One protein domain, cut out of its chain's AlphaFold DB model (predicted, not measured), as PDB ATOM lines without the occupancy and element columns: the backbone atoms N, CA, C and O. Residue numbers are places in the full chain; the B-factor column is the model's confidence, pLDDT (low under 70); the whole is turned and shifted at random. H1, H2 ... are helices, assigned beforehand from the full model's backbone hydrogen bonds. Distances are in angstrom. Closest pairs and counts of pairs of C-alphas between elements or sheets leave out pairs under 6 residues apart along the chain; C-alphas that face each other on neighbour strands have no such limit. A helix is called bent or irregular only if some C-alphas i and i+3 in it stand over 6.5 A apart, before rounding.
ATOM      1  N   PHE A   2      -6.849  30.218  -8.387       82.12
ATOM      2  CA  PHE A   2      -6.996  28.915  -9.072       82.12
ATOM      3  C   PHE A   2      -5.868  28.564 -10.069       82.12
ATOM      4  O   PHE A   2      -5.285  27.486  -9.995       82.12
ATOM      5  N   LYS A   3      -5.457  29.515 -10.925       84.06
ATOM      6  CA  LYS A   3      -4.319  29.347 -11.858       84.06
ATOM      7  C   LYS A   3      -3.000  28.986 -11.160       84.06
ATOM      8  O   LYS A   3      -2.202  28.233 -11.710       84.06
ATOM      9  N   LYS A   4      -2.759  29.511  -9.950       88.69
ATOM     10  CA  LYS A   4      -1.518  29.248  -9.204       88.69
ATOM     11  C   LYS A   4      -1.522  27.829  -8.635       88.69
ATOM     12  O   LYS A   4      -0.527  27.129  -8.767       88.69
ATOM     13  N   ASN A   5      -2.655  27.394  -8.085       87.19
ATOM     14  CA  ASN A   5      -2.817  26.054  -7.518       87.19
ATOM     15  C   ASN A   5      -2.746  24.963  -8.598       87.19
ATOM     16  O   ASN A   5      -2.037  23.981  -8.405       87.19
ATOM     17  N   LEU A   6      -3.359  25.179  -9.769       87.94
ATOM     18  CA  LEU A   6      -3.205  24.297 -10.935       87.94
ATOM     19  C   LEU A   6      -1.740  24.166 -11.370       87.94
ATOM     20  O   LEU A   6      -1.247  23.060 -11.580       87.94
ATOM     21  N   ARG A   7      -1.013  25.289 -11.447       84.25
ATOM     22  CA  ARG A   7       0.409  25.292 -11.819       84.25
ATOM     23  C   ARG A   7       1.279  24.542 -10.803       84.25
ATOM     24  O   ARG A   7       2.227  23.866 -11.198       84.25
ATOM     25  N   ILE A   8       0.963  24.649  -9.511       86.25
ATOM     26  CA  ILE A   8       1.665  23.929  -8.439       86.25
ATOM     27  C   ILE A   8       1.350  22.428  -8.504       86.25
ATOM     28  O   ILE A   8       2.277  21.622  -8.453       86.25
ATOM     29  N   ALA A   9       0.083  22.054  -8.700       84.00
ATOM     30  CA  ALA A   9      -0.347  20.662  -8.825       84.00
ATOM     31  C   ALA A   9       0.337  19.949 -10.002       84.00
ATOM     32  O   ALA A   9       0.926  18.888  -9.809       84.00
ATOM     33  N   PHE A  10       0.373  20.567 -11.189       83.69
ATOM     34  CA  PHE A  10       1.076  20.013 -12.356       83.69
ATOM     35  C   PHE A  10       2.576  19.813 -12.108       83.69
ATOM     36  O   PHE A  10       3.155  18.809 -12.523       83.69
ATOM     37  N   ARG A  11       3.220  20.744 -11.392       83.81
ATOM     38  CA  ARG A  11       4.647  20.625 -11.065       83.81
ATOM     39  C   ARG A  11       4.911  19.510 -10.051       83.81
ATOM     40  O   ARG A  11       5.957  18.869 -10.128       83.81
ATOM     41  N   ASN A  12       3.966  19.257  -9.146       81.69
ATOM     42  CA  ASN A  12       4.032  18.158  -8.182       81.69
ATOM     43  C   ASN A  12       3.789  16.793  -8.847       81.69
ATOM     44  O   ASN A  12       4.529  15.846  -8.589       81.69
ATOM     45  N   PHE A  13       2.833  16.719  -9.777       82.88
ATOM     46  CA  PHE A  13       2.595  15.533 -10.606       82.88
ATOM     47  C   PHE A  13       3.836  15.121 -11.403       82.88
ATOM     48  O   PHE A  13       4.170  13.941 -11.475       82.88
ATOM     49  N   ASN A  14       4.569  16.098 -11.946       81.38
ATOM     50  CA  ASN A  14       5.772  15.825 -12.729       81.38
ATOM     51  C   ASN A  14       6.988  15.422 -11.870       81.38
ATOM     52  O   ASN A  14       7.934  14.849 -12.406       81.38
ATOM     53  N   LYS A  15       6.986  15.717 -10.560       85.69
ATOM     54  CA  LYS A  15       8.027  15.260  -9.622       85.69
ATOM     55  C   LYS A  15       7.794  13.820  -9.157       85.69
ATOM     56  O   LYS A  15       8.747  13.054  -9.105       85.69
ATOM     57  N   ASN A  16       6.542  13.433  -8.903       86.12
ATOM     58  CA  ASN A  16       6.179  12.107  -8.385       86.12
ATOM     59  C   ASN A  16       5.460  11.251  -9.442       86.12
ATOM     60  O   ASN A  16       4.351  10.765  -9.220       86.12
ATOM     61  N   LYS A  17       6.092  11.073 -10.610       83.06
ATOM     62  CA  LYS A  17       5.461  10.473 -11.802       83.06
ATOM     63  C   LYS A  17       4.961   9.043 -11.583       83.06
ATOM     64  O   LYS A  17       3.847   8.736 -11.979       83.06
ATOM     65  N   ALA A  18       5.754   8.186 -10.939       87.38
ATOM     66  CA  ALA A  18       5.400   6.777 -10.752       87.38
ATOM     67  C   ALA A  18       4.121   6.612  -9.909       87.38
ATOM     68  O   ALA A  18       3.153   6.001 -10.356       87.38
ATOM     69  N   SER A  19       4.078   7.231  -8.727       86.31
ATOM     70  CA  SER A  19       2.907   7.176  -7.843       86.31
ATOM     71  C   SER A  19       1.690   7.885  -8.441       86.31
ATOM     72  O   SER A  19       0.566   7.416  -8.289       86.31
ATOM     73  N   ALA A  20       1.901   8.993  -9.157       89.31
ATOM     74  CA  ALA A  20       0.830   9.686  -9.862       89.31
ATOM     75  C   ALA A  20       0.174   8.814 -10.938       89.31
ATOM     76  O   ALA A  20      -1.051   8.764 -11.007       89.31
ATOM     77  N   ILE A  21       0.974   8.116 -11.750       90.44
ATOM     78  CA  ILE A  21       0.479   7.237 -12.815       90.44
ATOM     79  C   ILE A  21      -0.359   6.104 -12.222       90.44
ATOM     80  O   ILE A  21      -1.478   5.885 -12.674       90.44
ATOM     81  N   ILE A  22       0.140   5.437 -11.177       94.12
ATOM     82  CA  ILE A  22      -0.583   4.338 -10.519       94.12
ATOM     83  C   ILE A  22      -1.926   4.828  -9.965       94.12
ATOM     84  O   ILE A  22      -2.956   4.201 -10.211       94.12
ATOM     85  N   ASN A  23      -1.943   5.979  -9.286       91.50
ATOM     86  CA  ASN A  23      -3.172   6.541  -8.722       91.50
ATOM     87  C   ASN A  23      -4.182   6.955  -9.802       91.50
ATOM     88  O   ASN A  23      -5.378   6.717  -9.648       91.50
ATOM     89  N   ILE A  24      -3.719   7.554 -10.902       93.56
ATOM     90  CA  ILE A  24      -4.589   7.964 -12.012       93.56
ATOM     91  C   ILE A  24      -5.165   6.741 -12.727       93.56
ATOM     92  O   ILE A  24      -6.358   6.725 -13.013       93.56
ATOM     93  N   ILE A  25      -4.354   5.711 -12.982       96.38
ATOM     94  CA  ILE A  25      -4.816   4.476 -13.628       96.38
ATOM     95  C   ILE A  25      -5.820   3.752 -12.730       96.38
ATOM     96  O   ILE A  25      -6.891   3.387 -13.206       96.38
ATOM     97  N   GLY A  26      -5.523   3.591 -11.437       95.44
ATOM     98  CA  GLY A  26      -6.445   2.947 -10.498       95.44
ATOM     99  C   GLY A  26      -7.787   3.674 -10.416       95.44
ATOM    100  O   GLY A  26      -8.842   3.043 -10.492       95.44
ATOM    101  N   LEU A  27      -7.758   5.008 -10.359       96.19
ATOM    102  CA  LEU A  27      -8.972   5.820 -10.381       96.19
ATOM    103  C   LEU A  27      -9.725   5.686 -11.715       96.19
ATOM    104  O   LEU A  27     -10.940   5.502 -11.711       96.19
ATOM    105  N   ALA A  28      -9.023   5.744 -12.849       97.44
ATOM    106  CA  ALA A  28      -9.626   5.631 -14.174       97.44
ATOM    107  C   ALA A  28     -10.303   4.270 -14.378       97.44
ATOM    108  O   ALA A  28     -11.433   4.215 -14.865       97.44
ATOM    109  N   VAL A  29      -9.647   3.183 -13.963       97.88
ATOM    110  CA  VAL A  29     -10.201   1.826 -14.036       97.88
ATOM    111  C   VAL A  29     -11.417   1.700 -13.121       97.88
ATOM    112  O   VAL A  29     -12.446   1.195 -13.564       97.88
ATOM    113  N   GLY A  30     -11.349   2.215 -11.889       97.75
ATOM    114  CA  GLY A  30     -12.475   2.186 -10.950       97.75
ATOM    115  C   GLY A  30     -13.703   2.943 -11.467       97.75
ATOM    116  O   GLY A  30     -14.809   2.401 -11.474       97.75
ATOM    117  N   ILE A  31     -13.503   4.162 -11.979       97.75
ATOM    118  CA  ILE A  31     -14.574   4.960 -12.591       97.75
ATOM    119  C   ILE A  31     -15.143   4.242 -13.821       97.75
ATOM    120  O   ILE A  31     -16.362   4.123 -13.942       97.75
ATOM    121  N   SER A  32     -14.290   3.698 -14.694       97.88
ATOM    122  CA  SER A  32     -14.735   2.984 -15.899       97.88
ATOM    123  C   SER A  32     -15.560   1.744 -15.559       97.88
ATOM    124  O   SER A  32     -16.643   1.561 -16.107       97.88
ATOM    125  N   ALA A  33     -15.101   0.926 -14.607       97.69
ATOM    126  CA  ALA A  33     -15.839  -0.247 -14.149       97.69
ATOM    127  C   ALA A  33     -17.200   0.140 -13.550       97.69
ATOM    128  O   ALA A  33     -18.217  -0.465 -13.893       97.69
ATOM    129  N   SER A  34     -17.244   1.190 -12.720       97.31
ATOM    130  CA  SER A  34     -18.499   1.677 -12.133       97.31
ATOM    131  C   SER A  34     -19.496   2.172 -13.191       97.31
ATOM    132  O   SER A  34     -20.688   1.892 -13.088       97.31
ATOM    133  N   LEU A  35     -19.012   2.840 -14.245       97.31
ATOM    134  CA  LEU A  35     -19.830   3.312 -15.364       97.31
ATOM    135  C   LEU A  35     -20.400   2.158 -16.186       97.31
ATOM    136  O   LEU A  35     -21.568   2.208 -16.563       97.31
ATOM    137  N   ILE A  36     -19.597   1.123 -16.445       97.56
ATOM    138  CA  ILE A  36     -20.052  -0.071 -17.166       97.56
ATOM    139  C   ILE A  36     -21.173  -0.757 -16.383       97.56
ATOM    140  O   ILE A  36     -22.234  -1.020 -16.946       97.56
ATOM    141  N   ILE A  37     -20.975  -0.983 -15.080       96.81
ATOM    142  CA  ILE A  37     -21.993  -1.598 -14.216       96.81
ATOM    143  C   ILE A  37     -23.261  -0.739 -14.190       96.81
ATOM    144  O   ILE A  37     -24.358  -1.258 -14.383       96.81
ATOM    145  N   PHE A  38     -23.126   0.577 -14.015       96.25
ATOM    146  CA  PHE A  38     -24.262   1.495 -14.045       96.25
ATOM    147  C   PHE A  38     -25.031   1.429 -15.369       96.25
ATOM    148  O   PHE A  38     -26.261   1.443 -15.364       96.25
ATOM    149  N   LEU A  39     -24.328   1.343 -16.500       94.19
ATOM    150  CA  LEU A  39     -24.956   1.274 -17.814       94.19
ATOM    151  C   LEU A  39     -25.732  -0.034 -18.004       94.19
ATOM    152  O   LEU A  39     -26.842   0.011 -18.528       94.19
ATOM    153  N   ILE A  40     -25.180  -1.158 -17.543       94.19
ATOM    154  CA  ILE A  40     -25.848  -2.468 -17.577       94.19
ATOM    155  C   ILE A  40     -27.116  -2.428 -16.728       94.19
ATOM    156  O   ILE A  40     -28.194  -2.723 -17.226       94.19
ATOM    157  N   VAL A  41     -27.013  -1.971 -15.480       92.62
ATOM    158  CA  VAL A  41     -28.173  -1.854 -14.589       92.62
ATOM    159  C   VAL A  41     -29.228  -0.943 -15.213       92.62
ATOM    160  O   VAL A  41     -30.398  -1.302 -15.298       92.62
ATOM    161  N   ARG A  42     -28.831   0.228 -15.717       89.25
ATOM    162  CA  ARG A  42     -29.757   1.145 -16.384       89.25
ATOM    163  C   ARG A  42     -30.422   0.500 -17.603       89.25
ATOM    164  O   ARG A  42     -31.594   0.768 -17.843       89.25
ATOM    165  N   TYR A  43     -29.695  -0.303 -18.372       85.69
ATOM    166  CA  TYR A  43     -30.236  -1.030 -19.516       85.69
ATOM    167  C   TYR A  43     -31.267  -2.080 -19.081       85.69
ATOM    168  O   TYR A  43     -32.383  -2.067 -19.602       85.69
ATOM    169  N   ASP A  44     -30.951  -2.881 -18.062       83.00
ATOM    170  CA  ASP A  44     -31.849  -3.902 -17.512       83.00
ATOM    171  C   ASP A  44     -33.141  -3.291 -16.953       83.00
ATOM    172  O   ASP A  44     -34.235  -3.721 -17.305       83.00
ATOM    173  N   PHE A  45     -33.048  -2.217 -16.164       79.50
ATOM    174  CA  PHE A  45     -34.237  -1.516 -15.657       79.50
ATOM    175  C   PHE A  45     -35.019  -0.791 -16.755       79.50
ATOM    176  O   PHE A  45     -36.224  -0.561 -16.620       79.50
ATOM    177  N   SER A  46     -34.356  -0.405 -17.846       73.56
ATOM    178  CA  SER A  46     -35.042   0.240 -18.956       73.56
ATOM    179  C   SER A  46     -35.922  -0.750 -19.707       73.56
ATOM    180  O   SER A  46     -36.981  -0.320 -20.148       73.56
ATOM    181  N   PHE A  47     -35.532  -2.026 -19.851       63.38
ATOM    182  CA  PHE A  47     -36.262  -3.028 -20.649       63.38
ATOM    183  C   PHE A  47     -37.758  -3.114 -20.328       63.38
ATOM    184  O   PHE A  47     -38.572  -3.124 -21.253       63.38
ATOM    185  N   ASP A  48     -38.127  -3.073 -19.048       62.16
ATOM    186  CA  ASP A  48     -39.528  -3.184 -18.610       62.16
ATOM    187  C   ASP A  48     -40.385  -1.941 -18.925       62.16
ATOM    188  O   ASP A  48     -41.613  -1.963 -18.788       62.16
ATOM    189  N   HIS A  49     -39.755  -0.852 -19.377       62.06
ATOM    190  CA  HIS A  49     -40.399   0.442 -19.611       62.06
ATOM    191  C   HIS A  49     -40.576   0.807 -21.096       62.06
ATOM    192  O   HIS A  49     -41.201   1.826 -21.385       62.06
ATOM    193  N   TRP A  50     -40.067   0.015 -22.051       60.50
ATOM    194  CA  TRP A  50     -40.174   0.352 -23.489       60.50
ATOM    195  C   TRP A  50     -41.538   0.027 -24.104       60.50
ATOM    196  O   TRP A  50     -41.836   0.509 -25.195       60.50
ATOM    197  N   GLN A  51     -42.357  -0.794 -23.444       61.72
ATOM    198  CA  GLN A  51     -43.677  -1.165 -23.950       61.72
ATOM    199  C   GLN A  51     -44.738  -0.201 -23.396       61.72
ATOM    200  O   GLN A  51     -45.007  -0.230 -22.187       61.72
TER     201      GLN A  51
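This is residues 2 to 51 of the 141 residues of an uncharacterized protein of Arachidicoccus ginsenosidivorans (UniProt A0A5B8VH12). Two helices meet near their ends and make an L, with the long helix H2 as the long arm and the shorter H1 as the other arm. The corner lies at the tight link round Asn 16, and the space between the two arms is open. The printed part has 50 residues with two named helices, H1 then H2, and no named strand; the class is all helix. The whole is extended, with a radius of gyration of the C-alphas of 18.5 A, and the C-alphas span 55 by 25 by 7 A, H2 making most of the length.

H2, residues 17 to 47, is the longest helix, with 31 residues. H1, residues 2 to 15, is close to H2 but not clearly touching it, with 1 pair of C-alphas within 8 A. The closest C-alphas of the two are those of Phe 13 and Ala 20, 6.2 A apart. Their lines stand at a steep tilt of 68 degrees, only just short of about perpendicular, and they run opposite ways. Their centres are 25.5 A apart. Residues 2 to 11, 14 to 19 and 22 to 51 stand free. In both H1 and H2 every O i to N i+4 pair is within hydrogen-bond range.

H2 measures 44.7 A from C-alpha 17 at (5.461, 10.473, -11.802) to C-alpha 47 at (-36.262, -3.028, -20.649). H1 measures 20.3 A from its first to its last C-alpha, and C-alpha 2 is at (-6.996, 28.915, -9.072). Neither helix is bent.

The two C-alphas farthest apart are those of Lys 15 and Gln 51, 56.1 A. The printed part has no cut, and the link from H1 to H2 is tight, with 1 residue between them. The mean pLDDT of the printed part is 86.9, and residues 47 to 51, of which 47 belongs to H2, are under 70.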